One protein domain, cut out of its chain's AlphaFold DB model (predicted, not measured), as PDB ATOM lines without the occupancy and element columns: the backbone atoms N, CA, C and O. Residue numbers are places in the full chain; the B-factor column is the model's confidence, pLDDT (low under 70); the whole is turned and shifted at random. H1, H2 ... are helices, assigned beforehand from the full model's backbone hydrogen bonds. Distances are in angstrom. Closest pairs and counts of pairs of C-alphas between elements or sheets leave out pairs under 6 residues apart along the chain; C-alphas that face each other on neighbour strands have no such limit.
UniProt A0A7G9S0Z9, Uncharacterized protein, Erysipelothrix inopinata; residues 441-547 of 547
ATOM      1  N   GLU A 441     113.051 126.755 146.882       51.56
ATOM      2  CA  GLU A 441     111.649 126.998 147.200       51.56
ATOM      3  C   GLU A 441     111.490 128.418 147.778       51.56
ATOM      4  O   GLU A 441     112.209 128.791 148.700       51.56
ATOM      5  N   HIS A 442     110.533 129.186 147.234       52.28
ATOM      6  CA  HIS A 442     109.922 130.414 147.788       52.28
ATOM      7  C   HIS A 442     110.208 131.781 147.126       52.28
ATOM      8  O   HIS A 442     109.513 132.734 147.469       52.28
ATOM      9  N   SER A 443     111.083 131.929 146.121       57.25
ATOM     10  CA  SER A 443     111.242 133.238 145.443       57.25
ATOM     11  C   SER A 443     110.222 133.444 144.298       57.25
ATOM     12  O   SER A 443     110.478 133.084 143.144       57.25
ATOM     13  N   LEU A 444     109.092 134.114 144.580       60.00
ATOM     14  CA  LEU A 444     108.081 134.527 143.576       60.00
ATOM     15  C   LEU A 444     108.683 135.307 142.390       60.00
ATOM     16  O   LEU A 444     108.204 135.228 141.256       60.00
ATOM     17  N   LYS A 445     109.758 136.059 142.640       70.50
ATOM     18  CA  LYS A 445     110.406 136.929 141.653       70.50
ATOM     19  C   LYS A 445     111.064 136.138 140.516       70.50
ATOM     20  O   LYS A 445     111.058 136.601 139.377       70.50
ATOM     21  N   ALA A 446     111.569 134.932 140.785       71.75
ATOM     22  CA  ALA A 446     112.170 134.077 139.760       71.75
ATOM     23  C   ALA A 446     111.151 133.681 138.671       71.75
ATOM     24  O   ALA A 446     111.485 133.723 137.483       71.75
ATOM     25  N   THR A 447     109.891 133.409 139.041       77.38
ATOM     26  CA  THR A 447     108.812 133.119 138.074       77.38
ATOM     27  C   THR A 447     108.496 134.335 137.219       77.38
ATOM     28  O   THR A 447     108.336 134.215 136.002       77.38
ATOM     29  N   GLU A 448     108.440 135.520 137.834       79.69
ATOM     30  CA  GLU A 448     108.200 136.773 137.112       79.69
ATOM     31  C   GLU A 448     109.279 137.029 136.059       79.69
ATOM     32  O   GLU A 448     108.974 137.501 134.968       79.69
ATOM     33  N   ILE A 449     110.534 136.684 136.350       80.75
ATOM     34  CA  ILE A 449     111.653 136.877 135.424       80.75
ATOM     35  C   ILE A 449     111.553 135.930 134.228       80.75
ATOM     36  O   ILE A 449     111.688 136.379 133.090       80.75
ATOM     37  N   VAL A 450     111.317 134.635 134.460       86.06
ATOM     38  CA  VAL A 450     111.143 133.666 133.363       86.06
ATOM     39  C   VAL A 450     109.944 134.068 132.501       86.06
ATOM     40  O   VAL A 450     110.044 134.093 131.275       86.06
ATOM     41  N   SER A 451     108.848 134.493 133.131       87.06
ATOM     42  CA  SER A 451     107.660 135.007 132.443       87.06
ATOM     43  C   SER A 451     107.953 136.277 131.631       87.06
ATOM     44  O   SER A 451     107.540 136.396 130.475       87.06
ATOM     45  N   ALA A 452     108.728 137.218 132.177       87.38
ATOM     46  CA  ALA A 452     109.164 138.420 131.464       87.38
ATOM     47  C   ALA A 452     110.068 138.083 130.268       87.38
ATOM     48  O   ALA A 452     109.936 138.692 129.204       87.38
ATOM     49  N   TYR A 453     110.951 137.093 130.416       91.31
ATOM     50  CA  TYR A 453     111.817 136.610 129.347       91.31
ATOM     51  C   TYR A 453     110.995 135.989 128.204       91.31
ATOM     52  O   TYR A 453     111.154 136.399 127.051       91.31
ATOM     53  N   ILE A 454     110.052 135.088 128.515       90.69
ATOM     54  CA  ILE A 454     109.136 134.490 127.524       90.69
ATOM     55  C   ILE A 454     108.278 135.579 126.872       90.69
ATOM     56  O   ILE A 454     108.132 135.609 125.656       90.69
ATOM     57  N   SER A 455     107.761 136.533 127.646       89.31
ATOM     58  CA  SER A 455     106.972 137.655 127.116       89.31
ATOM     59  C   SER A 455     107.760 138.539 126.143       89.31
ATOM     60  O   SER A 455     107.177 139.115 125.225       89.31
ATOM     61  N   LYS A 456     109.075 138.688 126.348       90.31
ATOM     62  CA  LYS A 456     109.929 139.547 125.516       90.31
ATOM     63  C   LYS A 456     110.421 138.849 124.248       90.31
ATOM     64  O   LYS A 456     110.475 139.493 123.200       90.31
ATOM     65  N   TYR A 457     110.808 137.579 124.345       91.69
ATOM     66  CA  TYR A 457     111.470 136.854 123.253       91.69
ATOM     67  C   TYR A 457     110.603 135.773 122.600       91.69
ATOM     68  O   TYR A 457     110.970 135.273 121.535       91.69
ATOM     69  N   GLY A 458     109.468 135.419 123.205       92.25
ATOM     70  CA  GLY A 458     108.677 134.252 122.828       92.25
ATOM     71  C   GLY A 458     109.475 132.953 122.962       92.25
ATOM     72  O   GLY A 458     110.566 132.909 123.544       92.25
ATOM     73  N   ILE A 459     108.945 131.884 122.372       93.81
ATOM     74  CA  ILE A 459     109.630 130.591 122.276       93.81
ATOM     75  C   ILE A 459     110.162 130.387 120.858       93.81
ATOM     76  O   ILE A 459     109.420 130.390 119.877       93.81
ATOM     77  N   THR A 460     111.468 130.173 120.753       95.06
ATOM     78  CA  THR A 460     112.206 129.967 119.505       95.06
ATOM     79  C   THR A 460     113.110 128.743 119.621       95.06
ATOM     80  O   THR A 460     113.428 128.287 120.716       95.06
ATOM     81  N   LYS A 461     113.600 128.218 118.491       95.25
ATOM     82  CA  LYS A 461     114.552 127.090 118.504       95.25
ATOM     83  C   LYS A 461     115.840 127.388 119.276       95.25
ATOM     84  O   LYS A 461     116.456 126.457 119.781       95.25
ATOM     85  N   ASP A 462     116.238 128.657 119.345       94.44
ATOM     86  CA  ASP A 462     117.506 129.055 119.952       94.44
ATOM     87  C   ASP A 462     117.400 129.173 121.482       94.44
ATOM     88  O   ASP A 462     118.380 128.893 122.168       94.44
ATOM     89  N   ASN A 463     116.216 129.498 122.021       95.12
ATOM     90  CA  ASN A 463     116.017 129.730 123.457       95.12
ATOM     91  C   ASN A 463     115.182 128.675 124.201       95.12
ATOM     92  O   ASN A 463     115.020 128.782 125.418       95.12
ATOM     93  N   VAL A 464     114.671 127.641 123.519       95.00
ATOM     94  CA  VAL A 464     113.847 126.588 124.149       95.00
ATOM     95  C   VAL A 464     114.500 125.963 125.387       95.00
ATOM     96  O   VAL A 464     113.816 125.700 126.367       95.00
ATOM     97  N   GLU A 465     115.823 125.779 125.392       95.25
ATOM     98  CA  GLU A 465     116.547 125.221 126.542       95.25
ATOM     99  C   GLU A 465     116.458 126.136 127.772       95.25
ATOM    100  O   GLU A 465     116.344 125.663 128.902       95.25
ATOM    101  N   THR A 466     116.492 127.453 127.560       94.62
ATOM    102  CA  THR A 466     116.358 128.456 128.622       94.62
ATOM    103  C   THR A 466     114.952 128.466 129.192       94.62
ATOM    104  O   THR A 466     114.801 128.491 130.411       94.62
ATOM    105  N   VAL A 467     113.942 128.376 128.326       93.38
ATOM    106  CA  VAL A 467     112.535 128.296 128.738       93.38
ATOM    107  C   VAL A 467     112.284 127.032 129.561       93.38
ATOM    108  O   VAL A 467     111.780 127.139 130.675       93.38
ATOM    109  N   ILE A 468     112.723 125.862 129.079       93.25
ATOM    110  CA  ILE A 468     112.604 124.591 129.814       93.25
ATOM    111  C   ILE A 468     113.325 124.689 131.161       93.25
ATOM    112  O   ILE A 468     112.738 124.378 132.190       93.25
ATOM    113  N   THR A 469     114.568 125.190 131.181       91.50
ATOM    114  CA  THR A 469     115.336 125.373 132.428       91.50
ATOM    115  C   THR A 469     114.598 126.271 133.425       91.50
ATOM    116  O   THR A 469     114.608 125.991 134.618       91.50
ATOM    117  N   GLY A 470     113.961 127.345 132.952       88.75
ATOM    118  CA  GLY A 470     113.177 128.244 133.797       88.75
ATOM    119  C   GLY A 470     111.908 127.605 134.360       88.75
ATOM    120  O   GLY A 470     111.539 127.914 135.484       88.75
ATOM    121  N   MET A 471     111.259 126.710 133.617       86.38
ATOM    122  CA  MET A 471     110.023 126.049 134.054       86.38
ATOM    123  C   MET A 471     110.245 124.939 135.086       86.38
ATOM    124  O   MET A 471     109.363 124.721 135.915       86.38
ATOM    125  N   ILE A 472     111.394 124.250 135.027       86.56
ATOM    126  CA  ILE A 472     111.702 123.101 135.901       86.56
ATOM    127  C   ILE A 472     112.352 123.484 137.237       86.56
ATOM    128  O   ILE A 472     112.303 122.698 138.170       86.56
ATOM    129  N   HIS A 473     112.999 124.648 137.325       82.25
ATOM    130  CA  HIS A 473     113.784 125.065 138.504       82.25
ATOM    131  C   HIS A 473     113.178 126.277 139.227       82.25
ATOM    132  O   HIS A 473     113.839 126.931 140.029       82.25
ATOM    133  N   VAL A 474     111.945 126.654 138.888       75.25
ATOM    134  CA  VAL A 474     111.260 127.780 139.521       75.25
ATOM    135  C   VAL A 474     109.878 127.334 139.987       75.25
ATOM    136  O   VAL A 474     109.053 126.903 139.183       75.25
ATOM    137  N   ASN A 475     109.621 127.490 141.286       63.38
ATOM    138  CA  ASN A 475     108.399 127.023 141.941       63.38
ATOM    139  C   ASN A 475     107.292 128.081 141.904       63.38
ATOM    140  O   ASN A 475     107.263 128.971 142.757       63.38
ATOM    141  N   ASN A 476     106.396 127.977 140.916       60.50
ATOM    142  CA  ASN A 476     105.050 128.565 140.895       60.50
ATOM    143  C   ASN A 476     104.262 128.026 139.677       60.50
ATOM    144  O   ASN A 476     104.848 127.834 138.609       60.50
ATOM    145  N   ASP A 477     102.947 127.858 139.817       58.88
ATOM    146  CA  ASP A 477     102.065 127.286 138.786       58.88
ATOM    147  C   ASP A 477     101.603 128.323 137.742       58.88
ATOM    148  O   ASP A 477     101.090 127.969 136.684       58.88
ATOM    149  N   GLU A 478     101.805 129.622 137.997       67.12
ATOM    150  CA  GLU A 478     101.308 130.705 137.136       67.12
ATOM    151  C   GLU A 478     102.432 131.381 136.319       67.12
ATOM    152  O   GLU A 478     102.891 132.482 136.640       67.12
ATOM    153  N   PHE A 479     102.867 130.748 135.224       73.62
ATOM    154  CA  PHE A 479     103.685 131.418 134.201       73.62
ATOM    155  C   PHE A 479     102.812 132.252 133.257       73.62
ATOM    156  O   PHE A 479     101.670 131.911 132.953       73.62
ATOM    157  N   TYR A 480     103.365 133.347 132.737       77.19
ATOM    158  CA  TYR A 480     102.726 134.134 131.682       77.19
ATOM    159  C   TYR A 480     103.725 134.490 130.584       77.19
ATOM    160  O   TYR A 480     104.907 134.718 130.838       77.19
ATOM    161  N   GLY A 481     103.256 134.562 129.343       81.44
ATOM    162  CA  GLY A 481     104.098 134.921 128.208       81.44
ATOM    163  C   GLY A 481     103.519 134.487 126.872       81.44
ATOM    164  O   GLY A 481     102.393 133.998 126.797       81.44
ATOM    165  N   ASP A 482     104.297 134.707 125.815       84.31
ATOM    166  CA  ASP A 482     103.959 134.282 124.461       84.31
ATOM    167  C   ASP A 482     104.456 132.848 124.199       84.31
ATOM    168  O   ASP A 482     105.637 132.612 123.920       84.31
ATOM    169  N   PHE A 483     103.529 131.894 124.298       88.06
ATOM    170  CA  PHE A 483     103.750 130.477 123.998       88.06
ATOM    171  C   PHE A 483     103.414 130.100 122.543       88.06
ATOM    172  O   PHE A 483     103.616 128.944 122.166       88.06
ATOM    173  N   GLU A 484     102.954 131.040 121.700       87.94
ATOM    174  CA  GLU A 484     102.492 130.759 120.324       87.94
ATOM    175  C   GLU A 484     103.594 130.127 119.458       87.94
ATOM    176  O   GLU A 484     103.321 129.368 118.528       87.94
ATOM    177  N   GLY A 485     104.866 130.368 119.795       89.56
ATOM    178  CA  GLY A 485     106.009 129.725 119.147       89.56
ATOM    179  C   GLY A 485     105.932 128.191 119.136       89.56
ATOM    180  O   GLY A 485     106.396 127.566 118.181       89.56
ATOM    181  N   LEU A 486     105.295 127.577 120.139       94.12
ATOM    182  CA  LEU A 486     105.113 126.126 120.212       94.12
ATOM    183  C   LEU A 486     104.050 125.589 119.246       94.12
ATOM    184  O   LEU A 486     104.057 124.391 118.985       94.12
ATOM    185  N   GLU A 487     103.212 126.431 118.632       92.31
ATOM    186  CA  GLU A 487     102.320 126.010 117.537       92.31
ATOM    187  C   GLU A 487     103.103 125.638 116.264       92.31
ATOM    188  O   GLU A 487     102.607 124.933 115.379       92.31
ATOM    189  N   ASN A 488     104.355 126.093 116.149       94.69
ATOM    190  CA  ASN A 488     105.241 125.695 115.066       94.69
ATOM    191  C   ASN A 488     105.816 124.295 115.330       94.69
ATOM    192  O   ASN A 488     106.627 124.103 116.236       94.69
ATOM    193  N   GLU A 489     105.477 123.333 114.468       96.75
ATOM    194  CA  GLU A 489     105.911 121.934 114.600       96.75
ATOM    195  C   GLU A 489     107.430 121.756 114.747       96.75
ATOM    196  O   GLU A 489     107.871 120.850 115.449       96.75
ATOM    197  N   ASP A 490     108.251 122.595 114.107       97.19
ATOM    198  CA  ASP A 490     109.703 122.454 114.217       97.19
ATOM    199  C   ASP A 490     110.252 123.025 115.534       97.19
ATOM    200  O   ASP A 490     111.302 122.581 116.006       97.19
ATOM    201  N   ILE A 491     109.596 124.040 116.106       97.50
ATOM    202  CA  ILE A 491     109.952 124.577 117.427       97.50
ATOM    203  C   ILE A 491     109.528 123.570 118.493       97.50
ATOM    204  O   ILE A 491     110.354 123.220 119.332       97.50
ATOM    205  N   LEU A 492     108.312 123.022 118.399       97.88
ATOM    206  CA  LEU A 492     107.824 121.973 119.297       97.88
ATOM    207  C   LEU A 492     108.690 120.705 119.244       97.88
ATOM    208  O   LEU A 492     109.012 120.134 120.281       97.88
ATOM    209  N   GLU A 493     109.129 120.274 118.058       98.06
ATOM    210  CA  GLU A 493     110.062 119.146 117.947       98.06
ATOM    211  C   GLU A 493     111.406 119.450 118.627       98.06
ATOM    212  O   GLU A 493     111.946 118.590 119.322       98.06
ATOM    213  N   THR A 494     111.925 120.675 118.480       98.19
ATOM    214  CA  THR A 494     113.160 121.100 119.163       98.19
ATOM    215  C   THR A 494     112.958 121.148 120.681       98.19
ATOM    216  O   THR A 494     113.831 120.706 121.422       98.19
ATOM    217  N   PHE A 495     111.801 121.630 121.141       97.75
ATOM    218  CA  PHE A 495     111.410 121.662 122.549       97.75
ATOM    219  C   PHE A 495     111.393 120.251 123.152       97.75
ATOM    220  O   PHE A 495     112.096 119.991 124.125       97.75
ATOM    221  N   ILE A 496     110.704 119.304 122.507       97.69
ATOM    222  CA  ILE A 496     110.667 117.894 122.929       97.69
ATOM    223  C   ILE A 496     112.071 117.280 122.921       97.69
ATOM    224  O   ILE A 496     112.443 116.579 123.858       97.69
ATOM    225  N   GLN A 497     112.872 117.538 121.882       97.81
ATOM    226  CA  GLN A 497     114.236 117.016 121.828       97.81
ATOM    227  C   GLN A 497     115.091 117.558 122.978       97.81
ATOM    228  O   GLN A 497     115.880 116.809 123.539       97.81
ATOM    229  N   LYS A 498     114.906 118.822 123.371       97.19
ATOM    230  CA  LYS A 498     115.614 119.411 124.509       97.19
ATOM    231  C   LYS A 498     115.189 118.827 125.848       97.19
ATOM    232  O   LYS A 498     116.067 118.579 126.662       97.19
ATOM    233  N   ILE A 499     113.903 118.538 126.046       96.56
ATOM    234  CA  ILE A 499     113.425 117.807 127.231       96.56
ATOM    235  C   ILE A 499     114.131 116.444 127.334       96.56
ATOM    236  O   ILE A 499     114.637 116.094 128.397       96.56
ATOM    237  N   ILE A 500     114.253 115.719 126.215       95.88
ATOM    238  CA  ILE A 500     114.969 114.432 126.156       95.88
ATOM    239  C   ILE A 500     116.465 114.610 126.443       95.88
ATOM    240  O   ILE A 500     117.024 113.886 127.261       95.88
ATOM    241  N   ASP A 501     117.124 115.563 125.779       96.38
ATOM    242  CA  ASP A 501     118.567 115.800 125.922       96.38
ATOM    243  C   ASP A 501     118.950 116.247 127.344       96.38
ATOM    244  O   ASP A 501     120.079 116.025 127.780       96.38
ATOM    245  N   MET A 502     118.026 116.913 128.041       93.88
ATOM    246  CA  MET A 502     118.180 117.370 129.422       93.88
ATOM    247  C   MET A 502     117.803 116.302 130.457       93.88
ATOM    248  O   MET A 502     117.984 116.566 131.642       93.88
ATOM    249  N   GLU A 503     117.311 115.133 130.026       94.81
ATOM    250  CA  GLU A 503     116.855 114.042 130.899       94.81
ATOM    251  C   GLU A 503     115.809 114.511 131.931       94.81
ATOM    252  O   GLU A 503     115.872 114.154 133.104       94.81
ATOM    253  N   VAL A 504     114.855 115.347 131.499       92.06
ATOM    254  CA  VAL A 504     113.780 115.857 132.371       92.06
ATOM    255  C   VAL A 504     112.865 114.704 132.796       92.06
ATOM    256  O   VAL A 504     112.399 113.942 131.949       92.06
ATOM    257  N   GLU A 505     112.611 114.585 134.100       91.94
ATOM    258  CA  GLU A 505     111.757 113.540 134.682       91.94
ATOM    259  C   GLU A 505     110.278 113.735 134.303       91.94
ATOM    260  O   GLU A 505     109.825 114.870 134.149       91.94
ATOM    261  N   GLY A 506     109.508 112.645 134.183       92.19
ATOM    262  CA  GLY A 506     108.131 112.700 133.677       92.19
ATOM    263  C   GLY A 506     107.198 113.602 134.482       92.19
ATOM    264  O   GLY A 506     106.446 114.370 133.889       92.19
ATOM    265  N   TRP A 507     107.327 113.634 135.813       89.69
ATOM    266  CA  TRP A 507     106.553 114.562 136.653       89.69
ATOM    267  C   TRP A 507     106.851 116.036 136.324       89.69
ATOM    268  O   TRP A 507     105.947 116.862 136.304       89.69
ATOM    269  N   ALA A 508     108.101 116.378 135.993       88.88
ATOM    270  CA  ALA A 508     108.465 117.738 135.596       88.88
ATOM    271  C   ALA A 508     107.989 118.053 134.167       88.88
ATOM    272  O   ALA A 508     107.689 119.204 133.846       88.88
ATOM    273  N   VAL A 509     107.884 117.039 133.297       92.94
ATOM    274  CA  VAL A 509     107.225 117.178 131.988       92.94
ATOM    275  C   VAL A 509     105.727 117.433 132.160       92.94
ATOM    276  O   VAL A 509     105.198 118.296 131.462       92.94
ATOM    277  N   GLU A 510     105.062 116.744 133.093       90.44
ATOM    278  CA  GLU A 510     103.658 116.995 133.447       90.44
ATOM    279  C   GLU A 510     103.463 118.449 133.891       90.44
ATOM    280  O   GLU A 510     102.647 119.161 133.307       90.44
ATOM    281  N   GLU A 511     104.294 118.949 134.808       87.06
ATOM    282  CA  GLU A 511     104.225 120.351 135.233       87.06
ATOM    283  C   GLU A 511     104.430 121.341 134.078       87.06
ATOM    284  O   GLU A 511     103.729 122.348 133.987       87.06
ATOM    285  N   ILE A 512     105.390 121.087 133.179       89.94
ATOM    286  CA  ILE A 512     105.595 121.925 131.986       89.94
ATOM    287  C   ILE A 512     104.326 121.952 131.128       89.94
ATOM    288  O   ILE A 512     103.957 123.015 130.622       89.94
ATOM    289  N   ILE A 513     103.676 120.799 130.942       90.38
ATOM    290  CA  ILE A 513     102.434 120.706 130.172       90.38
ATOM    291  C   ILE A 513     101.360 121.580 130.822       90.38
ATOM    292  O   ILE A 513     100.783 122.425 130.132       90.38
ATOM    293  N   GLU A 514     101.152 121.429 132.131       86.69
ATOM    294  CA  GLU A 514     100.149 122.188 132.880       86.69
ATOM    295  C   GLU A 514     100.399 123.699 132.817       86.69
ATOM    296  O   GLU A 514      99.479 124.478 132.559       86.69
ATOM    297  N   LYS A 515     101.663 124.117 132.949       83.06
ATOM    298  CA  LYS A 515     102.086 125.527 132.901       83.06
ATOM    299  C   LYS A 515     101.865 126.183 131.528       83.06
ATOM    300  O   LYS A 515     101.678 127.397 131.466       83.06
ATOM    301  N   ILE A 516     101.920 125.426 130.426       86.31
ATOM    302  CA  ILE A 516     101.811 125.968 129.056       86.31
ATOM    303  C   ILE A 516     100.393 125.831 128.491       86.31
ATOM    304  O   ILE A 516      99.879 126.773 127.884       86.31
ATOM    305  N   TRP A 517      99.787 124.653 128.630       86.62
ATOM    306  CA  TRP A 517      98.529 124.294 127.967       86.62
ATOM    307  C   TRP A 517      97.365 124.060 128.932       86.62
ATOM    308  O   TRP A 517      96.267 123.768 128.459       86.62
ATOM    309  N   GLY A 518      97.586 124.222 130.239       79.88
ATOM    310  CA  GLY A 518      96.579 123.993 131.268       79.88
ATOM    311  C   GLY A 518      96.500 122.538 131.721       79.88
ATOM    312  O   GLY A 518      97.230 121.669 131.245       79.88
ATOM    313  N   ILE A 519      95.608 122.283 132.679       78.06
ATOM    314  CA  ILE A 519      95.434 120.975 133.327       78.06
ATOM    315  C   ILE A 519      95.148 119.854 132.317       78.06
ATOM    316  O   ILE A 519      94.634 120.100 131.225       78.06
ATOM    317  N   ASN A 520      95.414 118.607 132.713       73.88
ATOM    318  CA  ASN A 520      95.359 117.418 131.850       73.88
ATOM    319  C   ASN A 520      94.153 117.340 130.880       73.88
ATOM    320  O   ASN A 520      94.340 117.004 129.708       73.88
ATOM    321  N   ASP A 521      92.936 117.695 131.312       78.12
ATOM    322  CA  ASP A 521      91.744 117.691 130.446       78.12
ATOM    323  C   ASP A 521      91.864 118.679 129.260       78.12
ATOM    324  O   ASP A 521      91.501 118.343 128.129       78.12
ATOM    325  N   GLU A 522      92.426 119.873 129.479       85.38
ATOM    326  CA  GLU A 522      92.622 120.902 128.442       85.38
ATOM    327  C   GLU A 522      93.673 120.458 127.411       85.38
ATOM    328  O   GLU A 522      93.489 120.619 126.196       85.38
ATOM    329  N   PHE A 523      94.747 119.811 127.872       89.62
ATOM    330  CA  PHE A 523      95.783 119.267 126.994       89.62
ATOM    331  C   PHE A 523      95.276 118.081 126.153       89.62
ATOM    332  O   PHE A 523      95.582 117.975 124.957       89.62
ATOM    333  N   GLU A 524      94.441 117.208 126.726       89.50
ATOM    334  CA  GLU A 524      93.786 116.128 125.980       89.50
ATOM    335  C   GLU A 524      92.842 116.654 124.891       89.50
ATOM    336  O   GLU A 524      92.846 116.136 123.764       89.50
ATOM    337  N   GLU A 525      92.066 117.698 125.189       90.19
ATOM    338  CA  GLU A 525      91.211 118.366 124.205       90.19
ATOM    339  C   GLU A 525      92.034 118.953 123.049       90.19
ATOM    340  O   GLU A 525      91.683 118.753 121.877       90.19
ATOM    341  N   LEU A 526      93.171 119.593 123.350       90.38
ATOM    342  CA  LEU A 526      94.101 120.116 122.347       90.38
ATOM    343  C   LEU A 526      94.643 119.002 121.437       90.38
ATOM    344  O   LEU A 526      94.634 119.143 120.205       90.38
ATOM    345  N   ILE A 527      95.072 117.870 122.005       92.56
ATOM    346  CA  ILE A 527      95.498 116.696 121.226       92.56
ATOM    347  C   ILE A 527      94.336 116.193 120.364       92.56
ATOM    348  O   ILE A 527      94.522 115.893 119.178       92.56
ATOM    349  N   GLY A 528      93.130 116.104 120.926       92.50
ATOM    350  CA  GLY A 528      91.907 115.686 120.242       92.50
ATOM    351  C   GLY A 528      91.603 116.532 119.004       92.50
ATOM    352  O   GLY A 528      91.379 115.971 117.925       92.50
ATOM    353  N   ALA A 529      91.680 117.857 119.148       91.94
ATOM    354  CA  ALA A 529      91.431 118.848 118.101       91.94
ATOM    355  C   ALA A 529      92.561 118.953 117.057       91.94
ATOM    356  O   ALA A 529      92.319 119.354 115.915       91.94
ATOM    357  N   SER A 530      93.783 118.562 117.419       93.19
ATOM    358  CA  SER A 530      94.963 118.625 116.551       93.19
ATOM    359  C   SER A 530      95.005 117.517 115.489       93.19
ATOM    360  O   SER A 530      94.414 116.438 115.629       93.19
ATOM    361  N   SER A 531      95.760 117.749 114.409       91.31
ATOM    362  CA  SER A 531      95.969 116.778 113.322       91.31
ATOM    363  C   SER A 531      97.409 116.791 112.797       91.31
ATOM    364  O   SER A 531      98.181 117.694 113.106       91.31
ATOM    365  N   GLY A 532      97.785 115.779 112.010       96.38
ATOM    366  CA  GLY A 532      99.096 115.735 111.357       96.38
ATOM    367  C   GLY A 532     100.271 115.556 112.325       96.38
ATOM    368  O   GLY A 532     100.147 114.864 113.335       96.38
ATOM    369  N   ARG A 533     101.418 116.153 111.979       97.19
ATOM    370  CA  ARG A 533     102.676 116.028 112.730       97.19
ATOM    371  C   ARG A 533     102.597 116.736 114.080       97.19
ATOM    372  O   ARG A 533     103.046 116.154 115.060       97.19
ATOM    373  N   TYR A 534     101.942 117.893 114.156       96.62
ATOM    374  CA  TYR A 534     101.667 118.584 115.420       96.62
ATOM    375  C   TYR A 534     101.010 117.669 116.467       96.62
ATOM    376  O   TYR A 534     101.524 117.514 117.571       96.62
ATOM    377  N   LYS A 535      99.940 116.949 116.088       96.88
ATOM    378  CA  LYS A 535      99.266 115.986 116.978       96.88
ATOM    379  C   LYS A 535     100.216 114.891 117.476       96.88
ATOM    380  O   LYS A 535     100.179 114.535 118.647       96.88
ATOM    381  N   SER A 536     101.053 114.345 116.590       97.62
ATOM    382  CA  SER A 536     102.025 113.305 116.953       97.62
ATOM    383  C   SER A 536     103.090 113.806 117.931       97.62
ATOM    384  O   SER A 536     103.515 113.042 118.791       97.62
ATOM    385  N   LEU A 537     103.506 115.069 117.819       97.94
ATOM    386  CA  LEU A 537     104.456 115.684 118.749       97.94
ATOM    387  C   LEU A 537     103.829 115.894 120.134       97.94
ATOM    388  O   LEU A 537     104.442 115.511 121.125       97.94
ATOM    389  N   LEU A 538     102.595 116.405 120.206       96.88
ATOM    390  CA  LEU A 538     101.880 116.555 121.482       96.88
ATOM    391  C   LEU A 538     101.644 115.206 122.182       96.88
ATOM    392  O   LEU A 538     101.824 115.107 123.390       96.88
ATOM    393  N   MET A 539     101.305 114.146 121.432       96.56
ATOM    394  CA  MET A 539     101.188 112.797 122.007       96.56
ATOM    395  C   MET A 539     102.509 112.302 122.593       96.56
ATOM    396  O   MET A 539     102.503 111.726 123.670       96.56
ATOM    397  N   LYS A 540     103.635 112.545 121.911       96.88
ATOM    398  CA  LYS A 540     104.955 112.167 122.426       96.88
ATOM    399  C   LYS A 540     105.272 112.894 123.736       96.88
ATOM    400  O   LYS A 540     105.821 112.282 124.639       96.88
ATOM    401  N   LEU A 541     104.922 114.177 123.837       95.06
ATOM    402  CA  LEU A 541     105.103 114.943 125.070       95.06
ATOM    403  C   LEU A 541     104.255 114.370 126.219       95.06
ATOM    404  O   LEU A 541     104.764 114.235 127.322       95.06
ATOM    405  N   LYS A 542     103.013 113.953 125.933       94.38
ATOM    406  CA  LYS A 542     102.151 113.257 126.902       94.38
ATOM    407  C   LYS A 542     102.713 111.901 127.336       94.38
ATOM    408  O   LYS A 542     102.700 111.576 128.511       94.38
ATOM    409  N   GLU A 543     103.211 111.097 126.398       94.94
ATOM    410  CA  GLU A 543     103.834 109.809 126.734       94.94
ATOM    411  C   GLU A 543     105.019 110.010 127.688       94.94
ATOM    412  O   GLU A 543     105.176 109.249 128.634       94.94
ATOM    413  N   MET A 544     105.806 111.072 127.486       94.12
ATOM    414  CA  MET A 544     106.935 111.413 128.356       94.12
ATOM    415  C   MET A 544     106.523 111.876 129.759       94.12
ATOM    416  O   MET A 544     107.313 111.708 130.678       94.12
ATOM    417  N   SER A 545     105.331 112.457 129.945       91.00
ATOM    418  CA  SER A 545     104.845 112.828 131.283       91.00
ATOM    419  C   SER A 545     104.318 111.635 132.087       91.00
ATOM    420  O   SER A 545     104.145 111.739 133.294       91.00
ATOM    421  N   GLU A 546     104.049 110.501 131.431       86.00
ATOM    422  CA  GLU A 546     103.539 109.272 132.057       86.00
ATOM    423  C   GLU A 546     104.657 108.273 132.455       86.00
ATOM    424  O   GLU A 546     104.359 107.246 133.076       86.00
ATOM    425  N   GLU A 547     105.918 108.547 132.083       70.00
ATOM    426  CA  GLU A 547     107.126 107.747 132.390       70.00
ATOM    427  C   GLU A 547     107.792 108.155 133.711       70.00
ATOM    428  O   GLU A 547     108.162 107.227 134.478       70.00
TER     429      GLU A 547
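AT A GLANCE: This is residues 441 to 547 of the 547 residues of an uncharacterized protein of Erysipelothrix inopinata (UniProt A0A7G9S0Z9). Helices are set out along one long axis: the helical hairpin of H1 and H2 makes one end, H6 and H7 make the other, and H4 and H5 lie between H2 and H7. H1 packs on H2 alone, and the short H3 sits at the beginning of H4. The printed part has 107 residues, with seven named helices in the order H1 to H7 and no named strand, and its class is all helix. It is compact, with a radius of gyration of the C-alphas of 13.0 A, and its spans of 39 by 26 by 25 A make it only just elongated.

IN THESE COORDINATES: H1, residues 444 to 457, begins at C-alpha 444 (108.081, 134.527, 143.576) and is 20.7 A long. H2 is residues 464 to 472, and H3 is residues 484 to 487. H4, residues 489 to 501, is 18.1 A long and begins at C-alpha 489 (105.911, 121.934, 114.600). H5, residues 506 to 517, is 16.1 A long, and H6 is residues 520 to 529. H7, residues 532 to 545, is 20.9 A long and ends at C-alpha 545 (104.845, 112.828, 131.283).

HOW THE PARTS SIT: H1 touches H2 at a shallow tilt of 20 degrees, opposite ways, with the C-alphas of Val 450 and Gly 470 closest at 5.8 A. H1 is apart from H3, H4, H5, H6 and H7. H2 touches residues 494 to 499 of H4 at a steep tilt of 57 degrees, the same way; the closest C-alphas, of Val 464 and Phe 495, are 5.7 A apart. H2 also touches residues 508 to 512 of H5, about perpendicular at 73 degrees, closest at the C-alphas of Ile 472 and Ala 508, 6.3 A. H3 and H4 only just touch, with 3 pairs of C-alphas within 8 A, and only at the corner; the closest are Leu 486 and Leu 492, 5.0 A. H7 touches H4 at a shallow tilt of 23 degrees, the same way, with the C-alphas of Glu 489 and Tyr 534 closest at 5.5 A. Residues 541 to 545 of H7 touch residues 506 to 510 of H5 at a steep tilt of 47 degrees, opposite ways; the C-alphas of Gly 506 and Ser 545 are closest at 4.1 A. H5 touches H6 only at the corner, with residues 513 to 517. H6 and H7, a helical hairpin, only just touch, with 3 pairs of C-alphas within 8 A, closest at Ile 527 and Lys 535, 5.7 A. In H1, H2, H4, H5, H6 and H7 every O i to N i+4 pair is within hydrogen-bond range; H3 is too short for such a pair.

THE WHOLE: The two C-alphas farthest apart, of His 442 and Gly 532, are 40.7 A apart. The printed part has no cut and ends at residue 547, the chain's last. The link from H2 to H3, 11 residues, is long. The mean pLDDT of the printed part is 87.8, and residues 441 to 444 and 475 to 478 are under 70.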